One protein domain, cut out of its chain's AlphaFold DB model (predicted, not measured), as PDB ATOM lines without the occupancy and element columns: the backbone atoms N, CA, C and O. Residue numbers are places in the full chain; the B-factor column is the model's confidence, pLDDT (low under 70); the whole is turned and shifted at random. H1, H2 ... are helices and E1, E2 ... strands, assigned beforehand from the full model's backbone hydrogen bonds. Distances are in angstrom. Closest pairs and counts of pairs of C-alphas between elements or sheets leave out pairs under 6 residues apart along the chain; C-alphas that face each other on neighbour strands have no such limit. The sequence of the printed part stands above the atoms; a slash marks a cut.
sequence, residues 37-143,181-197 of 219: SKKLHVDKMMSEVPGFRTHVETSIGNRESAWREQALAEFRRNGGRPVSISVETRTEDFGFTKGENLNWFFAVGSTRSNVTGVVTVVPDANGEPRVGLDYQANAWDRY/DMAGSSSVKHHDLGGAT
ATOM      1  N   SER A  37     -20.752  47.764  -3.697       49.47
ATOM      2  CA  SER A  37     -20.799  47.030  -2.431       49.47
ATOM      3  C   SER A  37     -19.977  47.739  -1.339       49.47
ATOM      4  O   SER A  37     -18.779  47.996  -1.485       49.47
ATOM      5  N   LYS A  38     -20.608  48.099  -0.215       69.62
ATOM      6  CA  LYS A  38     -19.877  48.593   0.965       69.62
ATOM      7  C   LYS A  38     -19.523  47.418   1.874       69.62
ATOM      8  O   LYS A  38     -20.382  46.632   2.262       69.62
ATOM      9  N   LYS A  39     -18.247  47.312   2.245       80.38
ATOM     10  CA  LYS A  39     -17.762  46.231   3.108       80.38
ATOM     11  C   LYS A  39     -18.173  46.454   4.567       80.38
ATOM     12  O   LYS A  39     -17.819  47.476   5.153       80.38
ATOM     13  N   LEU A  40     -18.859  45.481   5.165       85.00
ATOM     14  CA  LEU A  40     -19.121  45.450   6.606       85.00
ATOM     15  C   LEU A  40     -17.909  44.887   7.355       85.00
ATOM     16  O   LEU A  40     -17.350  43.850   6.995       85.00
ATOM     17  N   HIS A  41     -17.501  45.574   8.419       88.75
ATOM     18  CA  HIS A  41     -16.420  45.134   9.298       88.75
ATOM     19  C   HIS A  41     -16.999  44.297  10.444       88.75
ATOM     20  O   HIS A  41     -17.213  44.812  11.537       88.75
ATOM     21  N   VAL A  42     -17.272  43.016  10.190       91.56
ATOM     22  CA  VAL A  42     -18.030  42.158  11.121       91.56
ATOM     23  C   VAL A  42     -17.308  41.934  12.453       91.56
ATOM     24  O   VAL A  42     -17.958  41.976  13.493       91.56
ATOM     25  N   ASP A  43     -15.977  41.798  12.473       90.44
ATOM     26  CA  ASP A  43     -15.229  41.755  13.743       90.44
ATOM     27  C   ASP A  43     -15.427  43.025  14.571       90.44
ATOM     28  O   ASP A  43     -15.665  42.954  15.774       90.44
ATOM     29  N   LYS A  44     -15.428  44.188  13.908       88.81
ATOM     30  CA  LYS A  44     -15.691  45.474  14.555       88.81
ATOM     31  C   LYS A  44     -17.120  45.555  15.089       88.81
ATOM     32  O   LYS A  44     -17.331  46.053  16.191       88.81
ATOM     33  N   MET A  45     -18.095  45.057  14.328       91.38
ATOM     34  CA  MET A  45     -19.488  44.982  14.778       91.38
ATOM     35  C   MET A  45     -19.582  44.133  16.049       91.38
ATOM     36  O   MET A  45     -20.145  44.586  17.038       91.38
ATOM     37  N   MET A  46     -18.965  42.946  16.072       94.75
ATOM     38  CA  MET A  46     -18.960  42.086  17.259       94.75
ATOM     39  C   MET A  46     -18.166  42.686  18.432       94.75
ATOM     40  O   MET A  46     -18.510  42.441  19.586       94.75
ATOM     41  N   SER A  47     -17.113  43.473  18.182       92.75
ATOM     42  CA  SER A  47     -16.351  44.122  19.258       92.75
ATOM     43  C   SER A  47     -17.081  45.324  19.868       92.75
ATOM     44  O   SER A  47     -16.978  45.560  21.067       92.75
ATOM     45  N   GLU A  48     -17.794  46.108  19.053       88.00
ATOM     46  CA  GLU A  48     -18.417  47.375  19.468       88.00
ATOM     47  C   GLU A  48     -19.898  47.251  19.851       88.00
ATOM     48  O   GLU A  48     -20.459  48.186  20.429       88.00
ATOM     49  N   VAL A  49     -20.544  46.137  19.500       93.25
ATOM     50  CA  VAL A  49     -21.975  45.892  19.713       93.25
ATOM     51  C   VAL A  49     -22.138  44.542  20.425       93.25
ATOM     52  O   VAL A  49     -22.253  43.504  19.766       93.25
ATOM     53  N   PRO A  50     -22.124  44.520  21.775       94.25
ATOM     54  CA  PRO A  50     -22.206  43.280  22.545       94.25
ATOM     55  C   PRO A  50     -23.426  42.417  22.210       94.25
ATOM     56  O   PRO A  50     -23.305  41.197  22.177       94.25
ATOM     57  N   GLY A  51     -24.581  43.010  21.897       95.44
ATOM     58  CA  GLY A  51     -25.770  42.272  21.484       95.44
ATOM     59  C   GLY A  51     -25.601  41.582  20.133       95.44
ATOM     60  O   GLY A  51     -26.042  40.444  19.985       95.44
ATOM     61  N   PHE A  52     -24.894  42.196  19.176       95.69
ATOM     62  CA  PHE A  52     -24.588  41.546  17.895       95.69
ATOM     63  C   PHE A  52     -23.644  40.360  18.094       95.69
ATOM     64  O   PHE A  52     -23.815  39.298  17.499       95.69
ATOM     65  N   ARG A  53     -22.673  40.506  18.995       96.00
ATOM     66  CA  ARG A  53     -21.813  39.397  19.394       96.00
ATOM     67  C   ARG A  53     -22.607  38.267  20.043       96.00
ATOM     68  O   ARG A  53     -22.490  37.129  19.602       96.00
ATOM     69  N   THR A  54     -23.435  38.564  21.042       96.94
ATOM     70  CA  THR A  54     -24.279  37.556  21.695       96.94
ATOM     71  C   THR A  54     -25.216  36.879  20.695       96.94
ATOM     72  O   THR A  54     -25.437  35.675  20.796       96.94
ATOM     73  N   HIS A  55     -25.725  37.606  19.698       96.81
ATOM     74  CA  HIS A  55     -26.520  37.044  18.606       96.81
ATOM     75  C   HIS A  55     -25.748  35.976  17.805       96.81
ATOM     76  O   HIS A  55     -26.257  34.870  17.591       96.81
ATOM     77  N   VAL A  56     -24.497  36.259  17.428       97.19
ATOM     78  CA  VAL A  56     -23.607  35.296  16.750       97.19
ATOM     79  C   VAL A  56     -23.288  34.099  17.653       97.19
ATOM     80  O   VAL A  56     -23.444  32.952  17.234       97.19
ATOM     81  N   GLU A  57     -22.889  34.350  18.901       96.94
ATOM     82  CA  GLU A  57     -22.531  33.301  19.865       96.94
ATOM     83  C   GLU A  57     -23.721  32.371  20.161       96.94
ATOM     84  O   GLU A  57     -23.575  31.150  20.152       96.94
ATOM     85  N   THR A  58     -24.924  32.929  20.324       97.00
ATOM     86  CA  THR A  58     -26.164  32.157  20.522       97.00
ATOM     87  C   THR A  58     -26.471  31.274  19.314       97.00
ATOM     88  O   THR A  58     -26.845  30.110  19.470       97.00
ATOM     89  N   SER A  59     -26.279  31.794  18.099       96.56
ATOM     90  CA  SER A  59     -26.512  31.037  16.864       96.56
ATOM     91  C   SER A  59     -25.612  29.801  16.763       96.56
ATOM     92  O   SER A  59     -26.071  28.742  16.324       96.56
ATOM     93  N   ILE A  60     -24.355  29.918  17.209       97.12
ATOM     94  CA  ILE A  60     -23.395  28.806  17.282       97.12
ATOM     95  C   ILE A  60     -23.776  27.837  18.404       97.12
ATOM     96  O   ILE A  60     -23.920  26.642  18.141       97.12
ATOM     97  N   GLY A  61     -24.020  28.335  19.621       96.31
ATOM     98  CA  GLY A  61     -24.351  27.505  20.787       96.31
ATOM     99  C   GLY A  61     -25.610  26.649  20.589       96.31
ATOM    100  O   GLY A  61     -25.685  25.511  21.047       96.31
ATOM    101  N   ASN A  62     -26.572  27.134  19.801       96.19
ATOM    102  CA  ASN A  62     -27.772  26.376  19.427       96.19
ATOM    103  C   ASN A  62     -27.496  25.179  18.493       96.19
ATOM    104  O   ASN A  62     -28.397  24.373  18.246       96.19
ATOM    105  N   ARG A  63     -26.296  25.075  17.909       96.25
ATOM    106  CA  ARG A  63     -25.958  24.098  16.860       96.25
ATOM    107  C   ARG A  63     -24.713  23.268  17.144       96.25
ATOM    108  O   ARG A  63     -24.648  22.136  16.665       96.25
ATOM    109  N   GLU A  64     -23.765  23.786  17.916       95.62
ATOM    110  CA  GLU A  64     -22.443  23.183  18.119       95.62
ATOM    111  C   GLU A  64     -22.499  21.718  18.575       95.62
ATOM    112  O   GLU A  64     -21.790  20.877  18.022       95.62
ATOM    113  N   SER A  65     -23.416  21.377  19.489       96.06
ATOM    114  CA  SER A  65     -23.611  20.001  19.965       96.06
ATOM    115  C   SER A  65     -24.026  19.059  18.835       96.06
ATOM    116  O   SER A  65     -23.457  17.978  18.690       96.06
ATOM    117  N   ALA A  66     -24.963  19.487  17.983       96.94
ATOM    118  CA  ALA A  66     -25.437  18.684  16.859       96.94
ATOM    119  C   ALA A  66     -24.344  18.500  15.796       96.94
ATOM    120  O   ALA A  66     -24.155  17.396  15.282       96.94
ATOM    121  N   TRP A  67     -23.587  19.558  15.488       97.50
ATOM    122  CA  TRP A  67     -22.468  19.463  14.550       97.50
ATOM    123  C   TRP A  67     -21.359  18.548  15.072       97.50
ATOM    124  O   TRP A  67     -20.849  17.707  14.329       97.50
ATOM    125  N   ARG A  68     -21.027  18.657  16.364       97.25
ATOM    126  CA  ARG A  68     -20.058  17.786  17.035       97.25
ATOM    127  C   ARG A  68     -20.485  16.323  16.972       97.25
ATOM    128  O   ARG A  68     -19.681  15.467  16.607       97.25
ATOM    129  N   GLU A  69     -21.735  16.020  17.314       97.19
ATOM    130  CA  GLU A  69     -22.270  14.656  17.264       97.19
ATOM    131  C   GLU A  69     -22.226  14.072  15.851       97.19
ATOM    132  O   GLU A  69     -21.770  12.941  15.671       97.19
ATOM    133  N   GLN A  70     -22.626  14.853  14.845       97.31
ATOM    134  CA  GLN A  70     -22.574  14.447  13.443       97.31
ATOM    135  C   GLN A  70     -21.140  14.124  12.998       97.31
ATOM    136  O   GLN A  70     -20.904  13.094  12.362       97.31
ATOM    137  N   ALA A  71     -20.177  14.976  13.354       96.81
ATOM    138  CA  ALA A  71     -18.783  14.799  12.971       96.81
ATOM    139  C   ALA A  71     -18.140  13.587  13.668       96.81
ATOM    140  O   ALA A  71     -17.454  12.793  13.024       96.81
ATOM    141  N   LEU A  72     -18.428  13.375  14.957       97.50
ATOM    142  CA  LEU A  72     -17.978  12.192  15.698       97.50
ATOM    143  C   LEU A  72     -18.619  10.898  15.186       97.50
ATOM    144  O   LEU A  72     -17.966   9.854  15.162       97.50
ATOM    145  N   ALA A  73     -19.890  10.935  14.781       97.25
ATOM    146  CA  ALA A  73     -20.553   9.784  14.180       97.25
ATOM    147  C   ALA A  73     -19.888   9.385  12.854       97.25
ATOM    148  O   ALA A  73     -19.626   8.200  12.639       97.25
ATOM    149  N   GLU A  74     -19.553  10.360  12.003       97.19
ATOM    150  CA  GLU A  74     -18.818  10.109  10.759       97.19
ATOM    151  C   GLU A  74     -17.405   9.578  11.023       97.19
ATOM    152  O   GLU A  74     -16.988   8.603  10.399       97.19
ATOM    153  N   PHE A  75     -16.704  10.147  12.004       96.81
ATOM    154  CA  PHE A  75     -15.370   9.700  12.399       96.81
ATOM    155  C   PHE A  75     -15.370   8.235  12.857       96.81
ATOM    156  O   PHE A  75     -14.514   7.446  12.471       96.81
ATOM    157  N   ARG A  76     -16.375   7.816  13.637       96.06
ATOM    158  CA  ARG A  76     -16.521   6.404  14.031       96.06
ATOM    159  C   ARG A  76     -16.872   5.519  12.835       96.06
ATOM    160  O   ARG A  76     -16.290   4.450  12.671       96.06
ATOM    161  N   ARG A  77     -17.799   5.968  11.985       97.06
ATOM    162  CA  ARG A  77     -18.262   5.231  10.800       97.06
ATOM    163  C   ARG A  77     -17.138   4.976   9.796       97.06
ATOM    164  O   ARG A  77     -17.110   3.915   9.180       97.06
ATOM    165  N   ASN A  78     -16.218   5.923   9.634       96.06
ATOM    166  CA  ASN A  78     -15.140   5.824   8.654       96.06
ATOM    167  C   ASN A  78     -13.872   5.115   9.179       96.06
ATOM    168  O   ASN A  78     -12.885   5.041   8.436       96.06
ATOM    169  N   GLY A  79     -13.901   4.587  10.411       95.19
ATOM    170  CA  GLY A  79     -12.790   3.863  11.033       95.19
ATOM    171  C   GLY A  79     -11.748   4.748  11.723       95.19
ATOM    172  O   GLY A  79     -10.587   4.359  11.790       95.19
ATOM    173  N   GLY A  80     -12.132   5.934  12.202       94.50
ATOM    174  CA  GLY A  80     -11.247   6.842  12.938       94.50
ATOM    175  C   GLY A  80     -10.327   7.681  12.048       94.50
ATOM    176  O   GLY A  80      -9.282   8.155  12.495       94.50
ATOM    177  N   ARG A  81     -10.683   7.855  10.771       95.19
ATOM    178  CA  ARG A  81      -9.946   8.719   9.840       95.19
ATOM    179  C   ARG A  81     -10.438  10.162   9.960       95.19
ATOM    180  O   ARG A  81     -11.628  10.353  10.212       95.19
ATOM    181  N   PRO A  82      -9.572  11.170   9.738       97.12
ATOM    182  CA  PRO A  82      -9.967  12.570   9.821       97.12
ATOM    183  C   PRO A  82     -11.241  12.897   9.033       97.12
ATOM    184  O   PRO A  82     -11.443  12.399   7.924       97.12
ATOM    185  N   VAL A  83     -12.090  13.737   9.620       96.69
ATOM    186  CA  VAL A  83     -13.386  14.160   9.068       96.69
ATOM    187  C   VAL A  83     -13.427  15.674   8.959       96.69
ATOM    188  O   VAL A  83     -12.900  16.376   9.821       96.69
ATOM    189  N   SER A  84     -14.092  16.185   7.926       96.81
ATOM    190  CA  SER A  84     -14.427  17.603   7.792       96.81
ATOM    191  C   SER A  84     -15.855  17.742   7.271       96.81
ATOM    192  O   SER A  84     -16.200  17.133   6.261       96.81
ATOM    193  N   ILE A  85     -16.687  18.515   7.969       92.88
ATOM    194  CA  ILE A  85     -18.092  18.750   7.615       92.88
ATOM    195  C   ILE A  85     -18.335  20.254   7.567       92.88
ATOM    196  O   ILE A  85     -18.113  20.948   8.556       92.88
ATOM    197  N   SER A  86     -18.809  20.753   6.425       96.56
ATOM    198  CA  SER A  86     -19.272  22.135   6.302       96.56
ATOM    199  C   SER A  86     -20.568  22.334   7.080       96.56
ATOM    200  O   SER A  86     -21.481  21.510   6.999       96.56
ATOM    201  N   VAL A  87     -20.647  23.433   7.818       96.06
ATOM    202  CA  VAL A  87     -21.777  23.760   8.684       96.06
ATOM    203  C   VAL A  87     -22.203  25.209   8.501       96.06
ATOM    204  O   VAL A  87     -21.391  26.077   8.182       96.06
ATOM    205  N   GLU A  88     -23.484  25.472   8.733       94.62
ATOM    206  CA  GLU A  88     -24.028  26.824   8.735       94.62
ATOM    207  C   GLU A  88     -25.190  26.968   9.723       94.62
ATOM    208  O   GLU A  88     -25.926  26.012  10.002       94.62
ATOM    209  N   THR A  89     -25.365  28.173  10.259       95.75
ATOM    210  CA  THR A  89     -26.571  28.548  11.001       95.75
ATOM    211  C   THR A  89     -27.643  29.048  10.043       95.75
ATOM    212  O   THR A  89     -27.393  29.341   8.874       95.75
ATOM    213  N   ARG A  90     -28.869  29.192  10.555       92.75
ATOM    214  CA  ARG A  90     -29.902  29.924   9.820       92.75
ATOM    215  C   ARG A  90     -29.490  31.386   9.673       92.75
ATOM    216  O   ARG A  90     -28.729  31.907  10.486       92.75
ATOM    217  N   THR A  91     -30.023  32.017   8.636       92.31
ATOM    218  CA  THR A  91     -30.015  33.469   8.514       92.31
ATOM    219  C   THR A  91     -31.022  34.062   9.483       92.31
ATOM    220  O   THR A  91     -32.184  33.652   9.488       92.31
ATOM    221  N   GLU A  92     -30.582  35.041  10.257       92.06
ATOM    222  CA  GLU A  92     -31.404  35.771  11.213       92.06
ATOM    223  C   GLU A  92     -31.162  37.276  11.067       92.06
ATOM    224  O   GLU A  92     -30.084  37.703  10.652       92.06
ATOM    225  N   ASP A  93     -32.182  38.080  11.363       92.00
ATOM    226  CA  ASP A  93     -32.067  39.536  11.362       92.00
ATOM    227  C   ASP A  93     -31.559  40.025  12.730       92.00
ATOM    228  O   ASP A  93     -31.997  39.552  13.781       92.00
ATOM    229  N   PHE A  94     -30.686  41.029  12.722       92.56
ATOM    230  CA  PHE A  94     -30.237  41.753  13.905       92.56
ATOM    231  C   PHE A  94     -30.441  43.256  13.710       92.56
ATOM    232  O   PHE A  94     -29.965  43.840  12.736       92.56
ATOM    233  N   GLY A  95     -31.139  43.894  14.649       88.62
ATOM    234  CA  GLY A  95     -31.343  45.341  14.667       88.62
ATOM    235  C   GLY A  95     -30.369  46.026  15.616       88.62
ATOM    236  O   GLY A  95     -30.337  45.709  16.802       88.62
ATOM    237  N   PHE A  96     -29.626  47.012  15.119       81.06
ATOM    238  CA  PHE A  96     -28.863  47.918  15.971       81.06
ATOM    239  C   PHE A  96     -29.831  48.892  16.640       81.06
ATOM    240  O   PHE A  96     -30.793  49.345  16.022       81.06
ATOM    241  N   THR A  97     -29.581  49.256  17.896       80.62
ATOM    242  CA  THR A  97     -30.397  50.255  18.602       80.62
ATOM    243  C   THR A  97     -29.569  51.484  18.965       80.62
ATOM    244  O   THR A  97     -28.365  51.389  19.208       80.62
ATOM    245  N   LYS A  98     -30.218  52.656  19.057       76.44
ATOM    246  CA  LYS A  98     -29.561  53.908  19.483       76.44
ATOM    247  C   LYS A  98     -28.880  53.780  20.852       76.44
ATOM    248  O   LYS A  98     -27.834  54.381  21.062       76.44
ATOM    249  N   GLY A  99     -29.496  53.030  21.771       74.50
ATOM    250  CA  GLY A  99     -28.981  52.826  23.127       74.50
ATOM    251  C   GLY A  99     -27.778  51.889  23.191       74.50
ATOM    252  O   GLY A  99     -26.984  51.994  24.118       74.50
ATOM    253  N   GLU A 100     -27.627  51.005  22.206       78.81
ATOM    254  CA  GLU A 100     -26.512  50.066  22.137       78.81
ATOM    255  C   GLU A 100     -25.319  50.657  21.381       78.81
ATOM    256  O   GLU A 100     -24.202  50.659  21.894       78.81
ATOM    257  N   ASN A 101     -25.542  51.186  20.173       75.31
ATOM    258  CA  ASN A 101     -24.485  51.830  19.400       75.31
ATOM    259  C   ASN A 101     -25.050  52.785  18.337       75.31
ATOM    260  O   ASN A 101     -25.576  52.361  17.305       75.31
ATOM    261  N   LEU A 102     -24.884  54.093  18.556       70.69
ATOM    262  CA  LEU A 102     -25.358  55.127  17.629       70.69
ATOM    263  C   LEU A 102     -24.708  55.035  16.241       70.69
ATOM    264  O   LEU A 102     -25.385  55.274  15.243       70.69
ATOM    265  N   ASN A 103     -23.423  54.675  16.164       69.94
ATOM    266  CA  ASN A 103     -22.712  54.620  14.887       69.94
ATOM    267  C   ASN A 103     -23.291  53.520  13.996       69.94
ATOM    268  O   ASN A 103     -23.638  53.787  12.850       69.94
ATOM    269  N   TRP A 104     -23.453  52.307  14.528       77.44
ATOM    270  CA  TRP A 104     -24.021  51.189  13.769       77.44
ATOM    271  C   TRP A 104     -25.526  51.346  13.521       77.44
ATOM    272  O   TRP A 104     -26.000  50.980  12.446       77.44
ATOM    273  N   PHE A 105     -26.259  51.984  14.442       72.38
ATOM    274  CA  PHE A 105     -27.658  52.364  14.225       72.38
ATOM    275  C   PHE A 105     -27.829  53.274  13.001       72.38
ATOM    276  O   PHE A 105     -28.680  53.007  12.159       72.38
ATOM    277  N   PHE A 106     -27.024  54.333  12.872       66.44
ATOM    278  CA  PHE A 106     -27.141  55.255  11.737       66.44
ATOM    279  C   PHE A 106     -26.455  54.751  10.460       66.44
ATOM    280  O   PHE A 106     -26.867  55.132   9.366       66.44
ATOM    281  N   ALA A 107     -25.411  53.926  10.577       69.62
ATOM    282  CA  ALA A 107     -24.682  53.407   9.420       69.62
ATOM    283  C   ALA A 107     -25.397  52.236   8.735       69.62
ATOM    284  O   ALA A 107     -25.355  52.145   7.511       69.62
ATOM    285  N   VAL A 108     -26.014  51.346   9.519       75.44
ATOM    286  CA  VAL A 108     -26.593  50.080   9.038       75.44
ATOM    287  C   VAL A 108     -28.053  49.945   9.470       75.44
ATOM    288  O   VAL A 108     -28.907  49.613   8.659       75.44
ATOM    289  N   GLY A 109     -28.371  50.236  10.733       74.69
ATOM    290  CA  GLY A 109     -29.728  50.114  11.278       74.69
ATOM    291  C   GLY A 109     -30.119  48.665  11.575       74.69
ATOM    292  O   GLY A 109     -30.397  48.335  12.725       74.69
ATOM    293  N   SER A 110     -30.052  47.776  10.585       83.44
ATOM    294  CA  SER A 110     -30.237  46.330  10.758       83.44
ATOM    295  C   SER A 110     -29.440  45.531   9.734       83.44
ATOM    296  O   SER A 110     -29.163  46.023   8.651       83.44
ATOM    297  N   THR A 111     -29.107  44.285  10.048       86.31
ATOM    298  CA  THR A 111     -28.433  43.365   9.127       86.31
ATOM    299  C   THR A 111     -29.087  41.996   9.178       86.31
ATOM    300  O   THR A 111     -29.608  41.600  10.216       86.31
ATOM    301  N   ARG A 112     -28.988  41.237   8.090       90.88
ATOM    302  CA  ARG A 112     -29.051  39.777   8.160       90.88
ATOM    303  C   ARG A 112     -27.688  39.237   8.525       90.88
ATOM    304  O   ARG A 112     -26.680  39.777   8.068       90.88
ATOM    305  N   SER A 113     -27.658  38.169   9.305       93.38
ATOM    306  CA  SER A 113     -26.434  37.460   9.643       93.38
ATOM    307  C   SER A 113     -26.623  35.954   9.688       93.38
ATOM    308  O   SER A 113     -27.706  35.443   9.967       93.38
ATOM    309  N   ASN A 114     -25.543  35.236   9.399       95.25
ATOM    310  CA  ASN A 114     -25.404  33.815   9.695       95.25
ATOM    311  C   ASN A 114     -23.954  33.505  10.087       95.25
ATOM    312  O   ASN A 114     -23.069  34.358   9.998       95.25
ATOM    313  N   VAL A 115     -23.708  32.269  10.502       97.38
ATOM    314  CA  VAL A 115     -22.367  31.723  10.689       97.38
ATOM    315  C   VAL A 115     -22.171  30.588   9.706       97.38
ATOM    316  O   VAL A 115     -23.041  29.731   9.565       97.38
ATOM    317  N   THR A 116     -21.017  30.573   9.053       96.50
ATOM    318  CA  THR A 116     -20.556  29.475   8.199       96.50
ATOM    319  C   THR A 116     -19.243  28.945   8.745       96.50
ATOM    320  O   THR A 116     -18.410  29.730   9.201       96.50
ATOM    321  N   GLY A 117     -19.023  27.638   8.674       95.06
ATOM    322  CA  GLY A 117     -17.788  27.049   9.169       95.06
ATOM    323  C   GLY A 117     -17.546  25.623   8.709       95.06
ATOM    324  O   GLY A 117     -18.283  25.062   7.895       95.06
ATOM    325  N   VAL A 118     -16.488  25.036   9.254       98.06
ATOM    326  CA  VAL A 118     -16.108  23.640   9.062       98.06
ATOM    327  C   VAL A 118     -15.838  23.027  10.426       98.06
ATOM    328  O   VAL A 118     -15.004  23.523  11.180       98.06
ATOM    329  N   VAL A 119     -16.529  21.930  10.732       98.19
ATOM    330  CA  VAL A 119     -16.189  21.082  11.876       98.19
ATOM    331  C   VAL A 119     -15.213  20.012  11.423       98.19
ATOM    332  O   VAL A 119     -15.506  19.241  10.506       98.19
ATOM    333  N   THR A 120     -14.062  19.944  12.083       97.81
ATOM    334  CA  THR A 120     -13.018  18.953  11.824       97.81
ATOM    335  C   THR A 120     -12.891  17.988  12.989       97.81
ATOM    336  O   THR A 120     -12.845  18.428  14.135       97.81
ATOM    337  N   VAL A 121     -12.769  16.691  12.702       98.06
ATOM    338  CA  VAL A 121     -12.372  15.683  13.694       98.06
ATOM    339  C   VAL A 121     -11.044  15.085  13.278       98.06
ATOM    340  O   VAL A 121     -10.940  14.542  12.179       98.06
ATOM    341  N   VAL A 122     -10.042  15.165  14.146       96.88
ATOM    342  CA  VAL A 122      -8.703  14.611  13.906       96.88
ATOM    343  C   VAL A 122      -8.329  13.719  15.093       96.88
ATOM    344  O   VAL A 122      -8.546  14.139  16.231       96.88
ATOM    345  N   PRO A 123      -7.804  12.498  14.875       95.81
ATOM    346  CA  PRO A 123      -7.302  11.678  15.970       95.81
ATOM    347  C   PRO A 123      -6.042  12.312  16.557       95.81
ATOM    348  O   PRO A 123      -5.183  12.802  15.822       95.81
ATOM    349  N   ASP A 124      -5.906  12.277  17.875       92.44
ATOM    350  CA  ASP A 124      -4.659  12.634  18.536       92.44
ATOM    351  C   ASP A 124      -3.660  11.467  18.554       92.44
ATOM    352  O   ASP A 124      -3.878  10.428  17.929       92.44
ATOM    353  N   ALA A 125      -2.534  11.637  19.251       90.75
ATOM    354  CA  ALA A 125      -1.473  10.631  19.304       90.75
ATOM    355  C   ALA A 125      -1.934   9.262  19.847       90.75
ATOM    356  O   ALA A 125      -1.305   8.252  19.540       90.75
ATOM    357  N   ASN A 126      -3.025   9.222  20.619       90.62
ATOM    358  CA  ASN A 126      -3.603   7.998  21.173       90.62
ATOM    359  C   ASN A 126      -4.772   7.461  20.328       90.62
ATOM    360  O   ASN A 126      -5.370   6.450  20.689       90.62
ATOM    361  N   GLY A 127      -5.108   8.124  19.217       89.44
ATOM    362  CA  GLY A 127      -6.267   7.795  18.387       89.44
ATOM    363  C   GLY A 127      -7.586   8.392  18.885       89.44
ATOM    364  O   GLY A 127      -8.625   8.147  18.272       89.44
ATOM    365  N   GLU A 128      -7.565   9.187  19.960       93.19
ATOM    366  CA  GLU A 128      -8.766   9.819  20.507       93.19
ATOM    367  C   GLU A 128      -9.174  11.030  19.654       93.19
ATOM    368  O   GLU A 128      -8.312  11.807  19.231       93.19
ATOM    369  N   PRO A 129     -10.472  11.228  19.370       96.44
ATOM    370  CA  PRO A 129     -10.913  12.309  18.501       96.44
ATOM    371  C   PRO A 129     -10.744  13.672  19.176       96.44
ATOM    372  O   PRO A 129     -11.093  13.844  20.343       96.44
ATOM    373  N   ARG A 130     -10.306  14.669  18.403       97.31
ATOM    374  CA  ARG A 130     -10.378  16.098  18.736       97.31
ATOM    375  C   ARG A 130     -11.262  16.808  17.735       97.31
ATOM    376  O   ARG A 130     -11.055  16.649  16.533       97.31
ATOM    377  N   VAL A 131     -12.234  17.562  18.230       98.06
ATOM    378  CA  VAL A 131     -13.239  18.247  17.421       98.06
ATOM    379  C   VAL A 131     -12.984  19.748  17.467       98.06
ATOM    380  O   VAL A 131     -13.066  20.362  18.522       98.06
ATOM    381  N   GLY A 132     -12.704  20.341  16.312       97.38
ATOM    382  CA  GLY A 132     -12.547  21.786  16.147       97.38
ATOM    383  C   GLY A 132     -13.621  22.358  15.230       97.38
ATOM    384  O   GLY A 132     -14.120  21.654  14.352       97.38
ATOM    385  N   LEU A 133     -13.963  23.626  15.430       98.00
ATOM    386  CA  LEU A 133     -14.809  24.428  14.554       98.00
ATOM    387  C   LEU A 133     -14.025  25.654  14.090       98.00
ATOM    388  O   LEU A 133     -13.718  26.528  14.899       98.00
ATOM    389  N   ASP A 134     -13.775  25.746  12.789       97.62
ATOM    390  CA  ASP A 134     -13.326  26.980  12.148       97.62
ATOM    391  C   ASP A 134     -14.537  27.683  11.537       97.62
ATOM    392  O   ASP A 134     -15.241  27.092  10.717       97.62
ATOM    393  N   TYR A 135     -14.819  28.923  11.937       97.12
ATOM    394  CA  TYR A 135     -16.035  29.626  11.520       97.12
ATOM    395  C   TYR A 135     -15.816  31.107  11.208       97.12
ATOM    396  O   TYR A 135     -14.864  31.731  11.671       97.12
ATOM    397  N   GLN A 136     -16.744  31.678  10.441       96.31
ATOM    398  CA  GLN A 136     -16.885  33.113  10.204       96.31
ATOM    399  C   GLN A 136     -18.334  33.531  10.447       96.31
ATOM    400  O   GLN A 136     -19.262  32.817  10.061       96.31
ATOM    401  N   ALA A 137     -18.527  34.701  11.048       96.69
ATOM    402  CA  ALA A 137     -19.814  35.381  11.045       96.69
ATOM    403  C   ALA A 137     -19.930  36.206   9.761       96.69
ATOM    404  O   ALA A 137     -19.012  36.951   9.420       96.69
ATOM    405  N   ASN A 138     -21.055  36.093   9.064       93.81
ATOM    406  CA  ASN A 138     -21.348  36.868   7.865       93.81
ATOM    407  C   ASN A 138     -22.488  37.830   8.163       93.81
ATOM    408  O   ASN A 138     -23.433  37.478   8.866       93.81
ATOM    409  N   ALA A 139     -22.403  39.031   7.606       90.69
ATOM    410  CA  ALA A 139     -23.433  40.045   7.716       90.69
ATOM    411  C   ALA A 139     -23.689  40.655   6.342       90.69
ATOM    412  O   ALA A 139     -22.747  40.913   5.587       90.69
ATOM    413  N   TRP A 140     -24.954  40.889   6.020       89.06
ATOM    414  CA  TRP A 140     -25.344  41.632   4.837       89.06
ATOM    415  C   TRP A 140     -26.633  42.403   5.058       89.06
ATOM    416  O   TRP A 140     -27.539  41.972   5.771       89.06
ATOM    417  N   ASP A 141     -26.727  43.529   4.379       81.06
ATOM    418  CA  ASP A 141     -27.932  44.331   4.306       81.06
ATOM    419  C   ASP A 141     -28.029  44.956   2.917       81.06
ATOM    420  O   ASP A 141     -27.022  45.159   2.234       81.06
ATOM    421  N   ARG A 142     -29.246  45.271   2.493       67.88
ATOM    422  CA  ARG A 142     -29.457  46.121   1.332       67.88
ATOM    423  C   ARG A 142     -29.893  47.471   1.850       67.88
ATOM    424  O   ARG A 142     -31.001  47.611   2.361       67.88
ATOM    425  N   TYR A 143     -29.044  48.471   1.655       60.44
ATOM    426  CA  TYR A 143     -29.399  49.832   2.002       60.44
ATOM    427  C   TYR A 143     -30.455  50.346   1.013       60.44
ATOM    428  O   TYR A 143     -30.121  50.861  -0.057       60.44
ATOM    429  N   ASP A 181     -25.650  47.513  -1.782       73.19
ATOM    430  CA  ASP A 181     -25.538  46.334  -0.944       73.19
ATOM    431  C   ASP A 181     -24.373  46.517   0.034       73.19
ATOM    432  O   ASP A 181     -23.307  47.047  -0.297       73.19
ATOM    433  N   MET A 182     -24.589  46.093   1.269       78.88
ATOM    434  CA  MET A 182     -23.582  46.013   2.312       78.88
ATOM    435  C   MET A 182     -23.346  44.546   2.624       78.88
ATOM    436  O   MET A 182     -24.300  43.817   2.871       78.88
ATOM    437  N   ALA A 183     -22.095  44.099   2.625       86.25
ATOM    438  CA  ALA A 183     -21.774  42.722   2.987       86.25
ATOM    439  C   ALA A 183     -20.373  42.602   3.582       86.25
ATOM    440  O   ALA A 183     -19.466  43.373   3.260       86.25
ATOM    441  N   GLY A 184     -20.175  41.620   4.451       87.62
ATOM    442  CA  GLY A 184     -18.867  41.299   4.999       87.62
ATOM    443  C   GLY A 184     -18.876  40.020   5.818       87.62
ATOM    444  O   GLY A 184     -19.930  39.512   6.198       87.62
ATOM    445  N   SER A 185     -17.674  39.542   6.116       92.12
ATOM    446  CA  SER A 185     -17.434  38.398   6.993       92.12
ATOM    447  C   SER A 185     -16.381  38.767   8.028       92.12
ATOM    448  O   SER A 185     -15.517  39.613   7.764       92.12
ATOM    449  N   SER A 186     -16.446  38.143   9.200       93.81
ATOM    450  CA  SER A 186     -15.380  38.224  10.196       93.81
ATOM    451  C   SER A 186     -14.127  37.503   9.703       93.81
ATOM    452  O   SER A 186     -14.161  36.745   8.728       93.81
ATOM    453  N   SER A 187     -13.018  37.673  10.411       93.12
ATOM    454  CA  SER A 187     -11.919  36.720  10.364       93.12
ATOM    455  C   SER A 187     -12.396  35.311  10.725       93.12
ATOM    456  O   SER A 187     -13.441  35.127  11.364       93.12
ATOM    457  N   VAL A 188     -11.636  34.311  10.277       94.69
ATOM    458  CA  VAL A 188     -11.862  32.921  10.679       94.69
ATOM    459  C   VAL A 188     -11.472  32.774  12.144       94.69
ATOM    460  O   VAL A 188     -10.375  33.164  12.541       94.69
ATOM    461  N   LYS A 189     -12.368  32.188  12.933       95.06
ATOM    462  CA  LYS A 189     -12.171  31.912  14.352       95.06
ATOM    463  C   LYS A 189     -12.154  30.414  14.580       95.06
ATOM    464  O   LYS A 189     -13.000  29.706  14.042       95.06
ATOM    465  N   HIS A 190     -11.212  29.964  15.401       96.94
ATOM    466  CA  HIS A 190     -11.086  28.567  15.793       96.94
ATOM    467  C   HIS A 190     -11.668  28.343  17.185       96.94
ATOM    468  O   HIS A 190     -11.261  29.005  18.141       96.94
ATOM    469  N   HIS A 191     -12.582  27.390  17.318       96.44
ATOM    470  CA  HIS A 191     -13.158  26.981  18.589       96.44
ATOM    471  C   HIS A 191     -12.986  25.476  18.805       96.44
ATOM    472  O   HIS A 191     -13.356  24.664  17.959       96.44
ATOM    473  N   ASP A 192     -12.429  25.109  19.957       96.25
ATOM    474  CA  ASP A 192     -12.281  23.717  20.374       96.25
ATOM    475  C   ASP A 192     -13.600  23.217  20.973       96.25
ATOM    476  O   ASP A 192     -13.989  23.656  22.054       96.25
ATOM    477  N   LEU A 193     -14.256  22.282  20.284       95.69
ATOM    478  CA  LEU A 193     -15.494  21.624  20.715       95.69
ATOM    479  C   LEU A 193     -15.229  20.406  21.625       95.69
ATOM    480  O   LEU A 193     -16.160  19.706  22.047       95.69
ATOM    481  N   GLY A 194     -13.965  20.142  21.949       93.88
ATOM    482  CA  GLY A 194     -13.508  19.072  22.822       93.88
ATOM    483  C   GLY A 194     -13.234  17.762  22.086       93.88
ATOM    484  O   GLY A 194     -13.201  17.680  20.861       93.88
ATOM    485  N   GLY A 195     -13.024  16.700  22.863       90.38
ATOM    486  CA  GLY A 195     -12.702  15.365  22.356       90.38
ATOM    487  C   GLY A 195     -13.805  14.368  22.661       90.38
ATOM    488  O   GLY A 195     -14.934  14.542  22.212       90.38
ATOM    489  N   ALA A 196     -13.518  13.349  23.473       82.88
ATOM    490  CA  ALA A 196     -14.541  12.450  24.013       82.88
ATOM    491  C   ALA A 196     -15.598  13.215  24.836       82.88
ATOM    492  O   ALA A 196     -16.805  13.018  24.659       82.88
ATOM    493  N   THR A 197     -15.149  14.156  25.667       88.94
ATOM    494  CA  THR A 197     -15.997  15.093  26.412       88.94
ATOM    495  C   THR A 197     -16.159  16.410  25.647       88.94
ATOM    496  O   THR A 197     -15.164  16.905  25.108       88.94
TER     497      THR A 197
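This is residues 37 to 143 and 181 to 197 of the 219 residues of an uncharacterized protein of Streptomyces sp. AmelKG-E11A (UniProt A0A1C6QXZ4). A long, twisted sheet runs the length of a rod: the hairpin E3 and E4 is its core, with the shorter strands E1 and E2 beside E3, and E5 and E6 beside E4. Helices H2 and H3 follow each other along this sheet, H1 stands up from it near E4 and E5, and small H4 is at one end, beyond E2. The printed part has 124 residues, with four named helices and six named strands, which along the chain are H1, H2, H3, E1, E2, H4, E3, E4, E5 and E6; the class is mixed, helices and strands, and the branched sheet has the antiparallel neighbour pairs E1 and E3, E2 and E3, E3 and E4, E4 and E5, and E4 and E6. The whole is only just loose, close to compact, with a radius of gyration of the C-alphas of 17.0 A and spans of 53 by 26 by 20 A.

The elements are H1, residues 42 to 48; H2, 50 to 61; H3, 64 to 77; E1, 83 to 88; E2, 92 to 95; H4, 102 to 107; E3, 110 to 123; E4, 129 to 143; E5, 181 to 185; and E6, 189 to 194. Residues 38 to 39 pair, parallel, with residues 182 to 183 of E5. H1 stands up from the sheet, its line rising 68 degrees; its closest C-alpha pair with E5 is Val 42 and Ser 185, 5.6 A. H1 and H2 touch only at the corner by their link, closest at the C-alphas of Met 46 and Arg 53, 4.5 A. H2 is on the sheet at a height of 8.8 A, slantwise to E3 at 39 degrees on the local plane. H3 is on the sheet at a height of 7.9 A, on the opposite face from H1; its closest C-alpha pair with E3 is Ala 71 and Val 121, 6.5 A. H4 is only just not on the sheet, with 4 pairs of C-alphas within 10 A. E1 and E2 lie on one side of E3, with N 85 and O 119 at 2.9 A and N 94 and O 111 at 2.8 A within hydrogen-bond range. E4 lies on the other side, with N 118 and O 134 at 2.8 A. E5 and E6 lie on one side of E4, with N 182 and O 141, and N 133 and O 191, each at 2.8 A. In H1, H2, H3 and H4 every O i to N i+4 pair is within hydrogen-bond range.

H1 begins at C-alpha 42, (-18.030, 42.158, 11.121). From first to last C-alpha, H2 measures 16.0 A, H3 19.8 A, E1 16.5 A, E3 41.9 A, E4 45.0 A and E6 15.4 A. E6 ends at C-alpha 194, (-13.508, 19.072, 22.822).

The two C-alphas farthest apart are those of Phe 106 and Asn 126, 53.6 A. Residues 144 to 180 are not printed, and C-alphas 143 and 181 are 6.0 A apart across the cut. Of the links that are printed whole, E2 to H4 is short and the others are tight. The mean pLDDT of the printed part is 90.5; it is under 70 at residues 37 to 38, 103, 106 to 107 and 142 to 143.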